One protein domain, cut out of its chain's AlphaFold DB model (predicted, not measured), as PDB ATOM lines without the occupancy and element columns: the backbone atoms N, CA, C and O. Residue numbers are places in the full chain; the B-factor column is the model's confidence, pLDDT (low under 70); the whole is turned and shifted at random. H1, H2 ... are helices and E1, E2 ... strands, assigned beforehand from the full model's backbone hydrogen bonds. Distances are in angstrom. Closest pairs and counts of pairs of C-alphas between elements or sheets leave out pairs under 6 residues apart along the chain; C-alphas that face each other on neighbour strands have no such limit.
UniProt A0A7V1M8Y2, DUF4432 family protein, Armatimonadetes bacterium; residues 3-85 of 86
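What this domain is: This is residues 3 to 85 of the 86 residues of the protein "DUF4432 family protein" of Armatimonadetes bacterium (UniProt A0A7V1M8Y2). Two antiparallel two-stranded ribbons, E1 with E4 and the hairpin of E2 and E3, make an open V, coming near each other at Tyr 8 and Pro 33. H2 folds back from the end of E4 beside the ribbon of E1 and E4, while H1 lies away from both ribbons on a long excursion of the chain; the hairpin's tip, residues 22 to 27, and loop residues 52 to 58 stick out. The printed part has 83 residues, with two named helices and four named strands in the order E1 E2 E3 H1 E4 H2, and its class is mixed, helices and strands. It is loose, with a radius of gyration of the C-alphas of 16.4 A and spans of 47 by 34 by 22 A.

Where its parts are: E1, residues 3 to 8, begins with C-alpha 3 at (5.830, 40.070, 34.603) and is 16.9 A long from first to last C-alpha. E2, residues 15 to 23, measures 25.3 A, and E3, residues 26 to 34, measures 23.2 A. H1, residues 41 to 46, is 8.6 A long, with C-alpha 41 at (1.532, 22.695, 62.373). E4, residues 63 to 69, measures 19.6 A. H2, residues 70 to 84, measures 21.9 A and ends with C-alpha 84 at (-11.427, 33.634, 36.518).

How they stand to each other: E1 and E4 are antiparallel neighbours at 160 degrees between their directions; N 3 and O 68, 2.9 A, and N 7 and O 64, 2.8 A, are within hydrogen-bond range. The closest C-alphas of E1 and H2 are those of Gly 3 and Ile 74, 6.4 A apart. Those of E4 and H2 are Leu 68 and Ile 74, 5.8 A apart. E2 and E3 form a hairpin, antiparallel at 174 degrees, with N 15 and O 34 at 3.0 A and N 23 and O 26 at 3.0 A within hydrogen-bond range. The closest C-alphas of E1 and E3 are those of Tyr 8 and Pro 33, 7.3 A apart. Among the pairs that are apart are E2 and E4, E3 and H2, and H1 and H2. In H1 and H2 every O i to N i+4 pair is within hydrogen-bond range.

The domain as a whole: The two C-alphas farthest apart are those of Pro 55 and Ala 71, at 48.3 A. The printed part has no cut. The link from H1 to E4, residues 47 to 62, is long; E2 to E3 and E4 to H2 are tight links. The mean pLDDT of the printed part is 95.8, and residue 85 is the one printed residue under 70.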
ATOM      1  N   GLY A   3       6.656  40.580  33.515       97.12
ATOM      2  CA  GLY A   3       5.830  40.070  34.603       97.12
ATOM      3  C   GLY A   3       6.154  38.605  34.882       97.12
ATOM      4  O   GLY A   3       6.801  37.934  34.081       97.12
ATOM      5  N   VAL A   4       5.689  38.102  36.017       97.44
ATOM      6  CA  VAL A   4       5.708  36.674  36.347       97.44
ATOM      7  C   VAL A   4       4.327  36.276  36.837       97.44
ATOM      8  O   VAL A   4       3.629  37.093  37.441       97.44
ATOM      9  N   TYR A   5       3.937  35.032  36.593       97.38
ATOM     10  CA  TYR A   5       2.693  34.488  37.116       97.38
ATOM     11  C   TYR A   5       2.880  33.098  37.702       97.38
ATOM     12  O   TYR A   5       3.831  32.384  37.382       97.38
ATOM     13  N   VAL A   6       1.911  32.720  38.531       97.31
ATOM     14  CA  VAL A   6       1.688  31.349  38.969       97.31
ATOM     15  C   VAL A   6       0.228  30.985  38.713       97.31
ATOM     16  O   VAL A   6      -0.679  31.728  39.088       97.31
ATOM     17  N   ARG A   7      -0.002  29.850  38.056       96.69
ATOM     18  CA  ARG A   7      -1.319  29.235  37.865       96.69
ATOM     19  C   ARG A   7      -1.332  27.933  38.647       96.69
ATOM     20  O   ARG A   7      -0.384  27.164  38.558       96.69
ATOM     21  N   TYR A   8      -2.372  27.694  39.432       96.88
ATOM     22  CA  TYR A   8      -2.469  26.505  40.275       96.88
ATOM     23  C   TYR A   8      -3.925  26.072  40.433       96.88
ATOM     24  O   TYR A   8      -4.848  26.874  40.271       96.88
ATOM     25  N   ASN A   9      -4.133  24.797  40.759       96.00
ATOM     26  CA  ASN A   9      -5.459  24.275  41.058       96.00
ATOM     27  C   ASN A   9      -5.843  24.582  42.516       96.00
ATOM     28  O   ASN A   9      -5.241  24.051  43.449       96.00
ATOM     29  N   ARG A  10      -6.886  25.398  42.726       94.50
ATOM     30  CA  ARG A  10      -7.360  25.788  44.069       94.50
ATOM     31  C   ARG A  10      -7.922  24.616  44.883       94.50
ATOM     32  O   ARG A  10      -8.007  24.713  46.100       94.50
ATOM     33  N   ASN A  11      -8.306  23.517  44.235       95.19
ATOM     34  CA  ASN A  11      -8.749  22.312  44.940       95.19
ATOM     35  C   ASN A  11      -7.566  21.515  45.515       95.19
ATOM     36  O   ASN A  11      -7.738  20.786  46.485       95.19
ATOM     37  N   GLU A  12      -6.373  21.666  44.935       96.69
ATOM     38  CA  GLU A  12      -5.142  21.003  45.383       96.69
ATOM     39  C   GLU A  12      -4.364  21.904  46.357       96.69
ATOM     40  O   GLU A  12      -3.901  21.450  47.401       96.69
ATOM     41  N   LEU A  13      -4.271  23.203  46.051       97.06
ATOM     42  CA  LEU A  13      -3.625  24.236  46.868       97.06
ATOM     43  C   LEU A  13      -4.656  25.326  47.231       97.06
ATOM     44  O   LEU A  13      -4.758  26.336  46.535       97.06
ATOM     45  N   PRO A  14      -5.474  25.124  48.283       95.38
ATOM     46  CA  PRO A  14      -6.582  26.023  48.621       95.38
ATOM     47  C   PRO A  14      -6.164  27.358  49.240       95.38
ATOM     48  O   PRO A  14      -6.995  28.264  49.329       95.38
ATOM     49  N   TYR A  15      -4.914  27.495  49.677       96.06
ATOM     50  CA  TYR A  15      -4.417  28.710  50.308       96.06
ATOM     51  C   TYR A  15      -3.429  29.435  49.401       96.06
ATOM     52  O   TYR A  15      -2.722  28.824  48.603       96.06
ATOM     53  N   PHE A  16      -3.356  30.752  49.561       96.44
ATOM     54  CA  PHE A  16      -2.374  31.589  48.891       96.44
ATOM     55  C   PHE A  16      -1.807  32.603  49.879       96.44
ATOM     56  O   PHE A  16      -2.561  33.378  50.469       96.44
ATOM     57  N   THR A  17      -0.487  32.606  50.042       97.50
ATOM     58  CA  THR A  17       0.230  33.591  50.853       97.50
ATOM     59  C   THR A  17       1.019  34.526  49.939       97.50
ATOM     60  O   THR A  17       1.671  34.095  48.992       97.50
ATOM     61  N   GLN A  18       0.948  35.829  50.214       97.19
ATOM     62  CA  GLN A  18       1.830  36.817  49.602       97.19
ATOM     63  C   GLN A  18       2.821  37.297  50.655       97.19
ATOM     64  O   GLN A  18       2.431  37.958  51.620       97.19
ATOM     65  N   TRP A  19       4.100  37.017  50.434       96.75
ATOM     66  CA  TRP A  19       5.175  37.511  51.281       96.75
ATOM     67  C   TRP A  19       5.895  38.677  50.604       96.75
ATOM     68  O   TRP A  19       6.169  38.637  49.406       96.75
ATOM     69  N   LYS A  20       6.185  39.743  51.351       96.38
ATOM     70  CA  LYS A  20       6.905  40.921  50.849       96.38
ATOM     71  C   LYS A  20       8.078  41.219  51.767       96.38
ATOM     72  O   LYS A  20       7.868  41.651  52.899       96.38
ATOM     73  N   MET A  21       9.292  41.059  51.252       95.94
ATOM     74  CA  MET A  21      10.504  41.573  51.874       95.94
ATOM     75  C   MET A  21      10.920  42.829  51.123       95.94
ATOM     76  O   MET A  21      11.390  42.762  49.994       95.94
ATOM     77  N   MET A  22      10.680  43.987  51.729       95.12
ATOM     78  CA  MET A  22      11.029  45.292  51.154       95.12
ATOM     79  C   MET A  22      12.262  45.883  51.851       95.12
ATOM     80  O   MET A  22      12.352  47.094  52.052       95.12
ATOM     81  N   GLY A  23      13.178  45.014  52.284       94.62
ATOM     82  CA  GLY A  23      14.397  45.397  52.984       94.62
ATOM     83  C   GLY A  23      15.410  46.030  52.035       94.62
ATOM     84  O   GLY A  23      15.471  45.716  50.844       94.62
ATOM     85  N   GLN A  24      16.244  46.927  52.554       93.25
ATOM     86  CA  GLN A  24      17.361  47.449  51.774       93.25
ATOM     87  C   GLN A  24      18.345  46.311  51.469       93.25
ATOM     88  O   GLN A  24      18.837  45.660  52.382       93.25
ATOM     89  N   GLY A  25      18.635  46.084  50.187       92.81
ATOM     90  CA  GLY A  25      19.474  44.964  49.739       92.81
ATOM     91  C   GLY A  25      18.729  43.632  49.592       92.81
ATOM     92  O   GLY A  25      19.265  42.717  48.978       92.81
ATOM     93  N   GLU A  26      17.482  43.546  50.058       90.12
ATOM     94  CA  GLU A  26      16.635  42.350  50.008       90.12
ATOM     95  C   GLU A  26      15.212  42.758  49.598       90.12
ATOM     96  O   GLU A  26      14.331  42.961  50.436       90.12
ATOM     97  N   TYR A  27      15.008  42.930  48.286       94.69
ATOM     98  CA  TYR A  27      13.735  43.354  47.700       94.69
ATOM     99  C   TYR A  27      13.094  42.210  46.912       94.69
ATOM    100  O   TYR A  27      13.351  42.033  45.720       94.69
ATOM    101  N   VAL A  28      12.295  41.398  47.601       95.88
ATOM    102  CA  VAL A  28      11.726  40.156  47.066       95.88
ATOM    103  C   VAL A  28      10.241  40.071  47.404       95.88
ATOM    104  O   VAL A  28       9.790  40.495  48.470       95.88
ATOM    105  N   VAL A  29       9.470  39.494  46.485       96.44
ATOM    106  CA  VAL A  29       8.081  39.095  46.712       96.44
ATOM    107  C   VAL A  29       7.952  37.584  46.528       96.44
ATOM    108  O   VAL A  29       8.457  37.032  45.553       96.44
ATOM    109  N   GLY A  30       7.279  36.930  47.471       96.81
ATOM    110  CA  GLY A  30       6.858  35.536  47.388       96.81
ATOM    111  C   GLY A  30       5.393  35.443  46.965       96.81
ATOM    112  O   GLY A  30       4.534  36.127  47.531       96.81
ATOM    113  N   LEU A  31       5.115  34.605  45.966       97.31
ATOM    114  CA  LEU A  31       3.772  34.150  45.609       97.31
ATOM    115  C   LEU A  31       3.687  32.677  46.012       97.31
ATOM    116  O   LEU A  31       4.331  31.838  45.387       97.31
ATOM    117  N   GLU A  32       2.934  32.370  47.064       97.38
ATOM    118  CA  GLU A  32       3.011  31.075  47.748       97.38
ATOM    119  C   GLU A  32       1.642  30.372  47.766       97.38
ATOM    120  O   GLU A  32       0.934  30.408  48.781       97.38
ATOM    121  N   PRO A  33       1.220  29.736  46.654       97.50
ATOM    122  CA  PRO A  33       0.134  28.763  46.685       97.50
ATOM    123  C   PRO A  33       0.504  27.596  47.606       97.50
ATOM    124  O   PRO A  33       1.601  27.045  47.507       97.50
ATOM    125  N   GLY A  34      -0.404  27.205  48.494       96.25
ATOM    126  CA  GLY A  34      -0.116  26.245  49.552       96.25
ATOM    127  C   GLY A  34      -1.299  25.359  49.915       96.25
ATOM    128  O   GLY A  34      -2.467  25.736  49.802       96.25
ATOM    129  N   ASN A  35      -0.980  24.163  50.409       94.75
ATOM    130  CA  ASN A  35      -1.940  23.264  51.050       94.75
ATOM    131  C   ASN A  35      -2.155  23.587  52.541       94.75
ATOM    132  O   ASN A  35      -3.072  23.056  53.162       94.75
ATOM    133  N   ALA A  36      -1.350  24.482  53.111       95.00
ATOM    134  CA  ALA A  36      -1.467  24.963  54.479       95.00
ATOM    135  C   ALA A  36      -1.183  26.467  54.548       95.00
ATOM    136  O   ALA A  36      -0.556  27.041  53.656       95.00
ATOM    137  N   LEU A  37      -1.633  27.095  55.633       95.75
ATOM    138  CA  LEU A  37      -1.250  28.461  55.981       95.75
ATOM    139  C   LEU A  37       0.117  28.483  56.684       95.75
ATOM    140  O   LEU A  37       0.573  27.486  57.245       95.75
ATOM    141  N   VAL A  38       0.742  29.660  56.727       95.38
ATOM    142  CA  VAL A  38       2.070  29.882  57.335       95.38
ATOM    143  C   VAL A  38       2.082  29.897  58.873       95.38
ATOM    144  O   VAL A  38       3.117  30.150  59.480       95.38
ATOM    145  N   GLN A  39       0.950  29.597  59.515       94.69
ATOM    146  CA  GLN A  39       0.784  29.583  60.978       94.69
ATOM    147  C   GLN A  39       1.480  28.390  61.661       94.69
ATOM    148  O   GLN A  39       1.668  28.345  62.874       94.69
ATOM    149  N   GLY A  40       1.887  27.393  60.874       93.31
ATOM    150  CA  GLY A  40       2.593  26.221  61.370       93.31
ATOM    151  C   GLY A  40       1.678  25.129  61.931       93.31
ATOM    152  O   GLY A  40       0.479  25.281  62.153       93.31
ATOM    153  N   ARG A  41       2.270  23.950  62.149       95.50
ATOM    154  CA  ARG A  41       1.532  22.695  62.373       95.50
ATOM    155  C   ARG A  41       0.653  22.689  63.627       95.50
ATOM    156  O   ARG A  41      -0.390  22.039  63.621       95.50
ATOM    157  N   VAL A  42       1.099  23.330  64.711       97.25
ATOM    158  CA  VAL A  42       0.360  23.357  65.986       97.25
ATOM    159  C   VAL A  42      -0.943  24.130  65.817       97.25
ATOM    160  O   VAL A  42      -2.003  23.624  66.180       97.25
ATOM    161  N   GLU A  43      -0.865  25.307  65.207       96.44
ATOM    162  CA  GLU A  43      -2.015  26.180  64.989       96.44
ATOM    163  C   GLU A  43      -2.979  25.588  63.963       96.44
ATOM    164  O   GLU A  43      -4.178  25.517  64.221       96.44
ATOM    165  N   GLU A  44      -2.469  25.043  62.854       96.25
ATOM    166  CA  GLU A  44      -3.316  24.376  61.859       96.25
ATOM    167  C   GLU A  44      -4.029  23.142  62.436       96.25
ATOM    168  O   GLU A  44      -5.178  22.869  62.081       96.25
ATOM    169  N   ARG A  45      -3.392  22.409  63.366       96.62
ATOM    170  CA  ARG A  45      -4.042  21.301  64.086       96.62
ATOM    171  C   ARG A  45      -5.138  21.812  65.010       96.62
ATOM    172  O   ARG A  45      -6.237  21.269  64.985       96.62
ATOM    173  N   ALA A  46      -4.843  22.829  65.819       97.44
ATOM    174  CA  ALA A  46      -5.811  23.415  66.743       97.44
ATOM    175  C   ALA A  46      -7.023  24.002  66.003       97.44
ATOM    176  O   ALA A  46      -8.149  23.904  66.483       97.44
ATOM    177  N   ALA A  47      -6.801  24.548  64.808       96.19
ATOM    178  CA  ALA A  47      -7.843  25.093  63.952       96.19
ATOM    179  C   ALA A  47      -8.576  24.046  63.092       96.19
ATOM    180  O   ALA A  47      -9.438  24.419  62.297       96.19
ATOM    181  N   GLY A  48      -8.229  22.757  63.199       95.94
ATOM    182  CA  GLY A  48      -8.862  21.679  62.430       95.94
ATOM    183  C   GLY A  48      -8.578  21.711  60.923       95.94
ATOM    184  O   GLY A  48      -9.296  21.076  60.158       95.94
ATOM    185  N   ARG A  49      -7.550  22.447  60.483       95.31
ATOM    186  CA  ARG A  49      -7.154  22.585  59.069       95.31
ATOM    187  C   ARG A  49      -5.974  21.702  58.675       95.31
ATOM    188  O   ARG A  49      -5.682  21.576  57.487       95.31
ATOM    189  N   LEU A  50      -5.283  21.112  59.654       95.44
ATOM    190  CA  LEU A  50      -4.149  20.231  59.398       95.44
ATOM    191  C   LEU A  50      -4.591  19.050  58.529       95.44
ATOM    192  O   LEU A  50      -5.415  18.237  58.939       95.44
ATOM    193  N   GLN A  51      -4.012  18.965  57.338       92.81
ATOM    194  CA  GLN A  51      -4.292  17.897  56.392       92.81
ATOM    195  C   GLN A  51      -3.494  16.639  56.749       92.81
ATOM    196  O   GLN A  51      -2.360  16.718  57.230       92.81
ATOM    197  N   TYR A  52      -4.088  15.483  56.471       94.94
ATOM    198  CA  TYR A  52      -3.480  14.166  56.624       94.94
ATOM    199  C   TYR A  52      -3.565  13.411  55.292       94.94
ATOM    200  O   TYR A  52      -4.371  13.772  54.428       94.94
ATOM    201  N   LEU A  53      -2.690  12.419  55.131       96.38
ATOM    202  CA  LEU A  53      -2.762  11.411  54.080       96.38
ATOM    203  C   LEU A  53      -2.906  10.052  54.757       96.38
ATOM    204  O   LEU A  53      -2.123   9.732  55.659       96.38
ATOM    205  N   GLU A  54      -3.891   9.275  54.333       98.19
ATOM    206  CA  GLU A  54      -4.081   7.904  54.797       98.19
ATOM    207  C   GLU A  54      -3.028   6.947  54.203       98.19
ATOM    208  O   GLU A  54      -2.357   7.275  53.217       98.19
ATOM    209  N   PRO A  55      -2.842   5.739  54.771       98.31
ATOM    210  CA  PRO A  55      -1.948   4.741  54.195       98.31
ATOM    211  C   PRO A  55      -2.319   4.411  52.743       98.31
ATOM    212  O   PRO A  55      -3.391   3.877  52.469       98.31
ATOM    213  N   GLY A  56      -1.408   4.713  51.817       98.19
ATOM    214  CA  GLY A  56      -1.620   4.519  50.380       98.19
ATOM    215  C   GLY A  56      -2.411   5.636  49.691       98.19
ATOM    216  O   GLY A  56      -2.656   5.526  48.494       98.19
ATOM    217  N   GLU A  57      -2.798   6.701  50.402       98.19
ATOM    218  CA  GLU A  57      -3.364   7.893  49.773       98.19
ATOM    219  C   GLU A  57      -2.280   8.647  48.996       98.19
ATOM    220  O   GLU A  57      -1.186   8.915  49.501       98.19
ATOM    221  N   GLU A  58      -2.617   9.033  47.772       97.06
ATOM    222  CA  GLU A  58      -1.792   9.881  46.923       97.06
ATOM    223  C   GLU A  58      -2.463  11.242  46.743       97.06
ATOM    224  O   GLU A  58      -3.689  11.354  46.669       97.06
ATOM    225  N   ARG A  59      -1.650  12.295  46.640       96.56
ATOM    226  CA  ARG A  59      -2.128  13.639  46.319       96.56
ATOM    227  C   ARG A  59      -1.242  14.262  45.259       96.56
ATOM    228  O   ARG A  59      -0.018  14.258  45.376       96.56
ATOM    229  N   THR A  60      -1.879  14.812  44.237       97.12
ATOM    230  CA  THR A  60      -1.215  15.503  43.135       97.12
ATOM    231  C   THR A  60      -1.393  17.003  43.308       97.12
ATOM    232  O   THR A  60      -2.459  17.459  43.714       97.12
ATOM    233  N   TYR A  61      -0.339  17.755  43.001       97.31
ATOM    234  CA  TYR A  61      -0.366  19.211  42.975       97.31
ATOM    235  C   TYR A  61       0.136  19.688  41.618       97.31
ATOM    236  O   TYR A  61       1.234  19.333  41.189       97.31
ATOM    237  N   THR A  62      -0.672  20.508  40.965       97.94
ATOM    238  CA  THR A  62      -0.469  21.003  39.614       97.94
ATOM    239  C   THR A  62      -0.318  22.509  39.671       97.94
ATOM    240  O   THR A  62      -1.216  23.234  40.116       97.94
ATOM    241  N   LEU A  63       0.831  22.985  39.205       97.12
ATOM    242  CA  LEU A  63       1.117  24.403  39.097       97.12
ATOM    243  C   LEU A  63       1.997  24.698  37.888       97.12
ATOM    244  O   LEU A  63       2.800  23.873  37.457       97.12
ATOM    245  N   GLU A  64       1.845  25.906  37.373       97.94
ATOM    246  CA  GLU A  64       2.603  26.458  36.263       97.94
ATOM    247  C   GLU A  64       3.158  27.812  36.688       97.94
ATOM    248  O   GLU A  64       2.433  28.645  37.234       97.94
ATOM    249  N   ILE A  65       4.450  28.025  36.446       97.75
ATOM    250  CA  ILE A  65       5.131  29.298  36.673       97.75
ATOM    251  C   ILE A  65       5.633  29.781  35.322       97.75
ATOM    252  O   ILE A  65       6.295  29.030  34.605       97.75
ATOM    253  N   GLY A  66       5.338  31.033  34.989       97.88
ATOM    254  CA  GLY A  66       5.715  31.598  33.701       97.88
ATOM    255  C   GLY A  66       6.148  33.054  33.776       97.88
ATOM    256  O   GLY A  66       5.885  33.765  34.748       97.88
ATOM    257  N   VAL A  67       6.829  33.479  32.713       98.19
ATOM    258  CA  VAL A  67       7.277  34.856  32.489       98.19
ATOM    259  C   VAL A  67       6.383  35.491  31.429       98.19
ATOM    260  O   VAL A  67       6.086  34.876  30.408       98.19
ATOM    261  N   LEU A  68       5.967  36.728  31.676       98.44
ATOM    262  CA  LEU A  68       5.240  37.569  30.733       98.44
ATOM    263  C   LEU A  68       6.228  38.578  30.160       98.44
ATOM    264  O   LEU A  68       6.766  39.404  30.900       98.44
ATOM    265  N   ASP A  69       6.482  38.502  28.857       98.19
ATOM    266  CA  ASP A  69       7.387  39.417  28.166       98.19
ATOM    267  C   ASP A  69       6.601  40.509  27.434       98.19
ATOM    268  O   ASP A  69       5.847  40.248  26.498       98.19
ATOM    269  N   GLY A  70       6.774  41.752  27.880       98.56
ATOM    270  CA  GLY A  70       6.161  42.913  27.253       98.56
ATOM    271  C   GLY A  70       4.760  43.241  27.771       98.56
ATOM    272  O   GLY A  70       4.111  42.488  28.493       98.56
ATOM    273  N   ALA A  71       4.299  44.442  27.418       98.19
ATOM    274  CA  ALA A  71       3.027  44.982  27.903       98.19
ATOM    275  C   ALA A  71       1.808  44.199  27.387       98.19
ATOM    276  O   ALA A  71       0.808  44.106  28.089       98.19
ATOM    277  N   GLU A  72       1.901  43.625  26.187       98.31
ATOM    278  CA  GLU A  72       0.824  42.840  25.582       98.31
ATOM    279  C   GLU A  72       0.572  41.537  26.352       98.31
ATOM    280  O   GLU A  72      -0.558  41.292  26.770       98.31
ATOM    281  N   ALA A  73       1.627  40.763  26.642       98.25
ATOM    282  CA  ALA A  73       1.519  39.534  27.431       98.25
ATOM    283  C   ALA A  73       0.956  39.802  28.838       98.25
ATOM    284  O   ALA A  73       0.136  39.037  29.344       98.25
ATOM    285  N   ILE A  74       1.358  40.918  29.455       98.50
ATOM    286  CA  ILE A  74       0.835  41.350  30.757       98.50
ATOM    287  C   ILE A  74      -0.659  41.679  30.664       98.50
ATOM    288  O   ILE A  74      -1.449  41.155  31.447       98.50
ATOM    289  N   ALA A  75      -1.066  42.499  29.693       97.88
ATOM    290  CA  ALA A  75      -2.461  42.898  29.525       97.88
ATOM    291  C   ALA A  75      -3.381  41.707  29.208       97.88
ATOM    292  O   ALA A  75      -4.509  41.649  29.701       97.88
ATOM    293  N   GLN A  76      -2.902  40.743  28.415       97.44
ATOM    294  CA  GLN A  76      -3.629  39.506  28.143       97.44
ATOM    295  C   GLN A  76      -3.817  38.683  29.422       97.44
ATOM    296  O   GLN A  76      -4.938  38.285  29.737       97.44
ATOM    297  N   PHE A  77      -2.752  38.478  30.200       97.00
ATOM    298  CA  PHE A  77      -2.846  37.718  31.443       97.00
ATOM    299  C   PHE A  77      -3.779  38.392  32.466       97.00
ATOM    300  O   PHE A  77      -4.551  37.721  33.149       97.00
ATOM    301  N   GLU A  78      -3.791  39.726  32.542       96.56
ATOM    302  CA  GLU A  78      -4.748  40.460  33.380       96.56
ATOM    303  C   GLU A  78      -6.213  40.211  32.985       96.56
ATOM    304  O   GLU A  78      -7.081  40.162  33.861       96.56
ATOM    305  N   GLN A  79      -6.510  40.069  31.689       96.94
ATOM    306  CA  GLN A  79      -7.851  39.718  31.203       96.94
ATOM    307  C   GLN A  79      -8.233  38.296  31.634       96.94
ATOM    308  O   GLN A  79      -9.339  38.088  32.131       96.94
ATOM    309  N   GLU A  80      -7.307  37.337  31.512       95.25
ATOM    310  CA  GLU A  80      -7.509  35.953  31.964       95.25
ATOM    311  C   GLU A  80      -7.815  35.888  33.467       95.25
ATOM    312  O   GLU A  80      -8.791  35.260  33.878       95.25
ATOM    313  N   VAL A  81      -7.040  36.593  34.297       94.19
ATOM    314  CA  VAL A  81      -7.262  36.644  35.752       94.19
ATOM    315  C   VAL A  81      -8.633  37.233  36.089       94.19
ATOM    316  O   VAL A  81      -9.333  36.697  36.947       94.19
ATOM    317  N   LYS A  82      -9.047  38.307  35.403       94.50
ATOM    318  CA  LYS A  82     -10.372  38.919  35.595       94.50
ATOM    319  C   LYS A  82     -11.507  37.971  35.206       94.50
ATOM    320  O   LYS A  82     -12.528  37.966  35.883       94.50
ATOM    321  N   ALA A  83     -11.328  37.162  34.164       92.56
ATOM    322  CA  ALA A  83     -12.321  36.176  33.743       92.56
ATOM    323  C   ALA A  83     -12.464  35.002  34.733       92.56
ATOM    324  O   ALA A  83     -13.545  34.433  34.850       92.56
ATOM    325  N   CYS A  84     -11.399  34.657  35.465       82.00
ATOM    326  CA  CYS A  84     -11.427  33.634  36.518       82.00
ATOM    327  C   CYS A  84     -12.074  34.113  37.832       82.00
ATOM    328  O   CYS A  84     -12.460  33.284  38.657       82.00
ATOM    329  N   GLY A  85     -12.152  35.428  38.058       64.31
ATOM    330  CA  GLY A  85     -12.715  36.034  39.265       64.31
ATOM    331  C   GLY A  85     -14.238  36.152  39.211       64.31
ATOM    332  O   GLY A  85     -14.752  37.223  38.895       64.31
TER     333      GLY A  85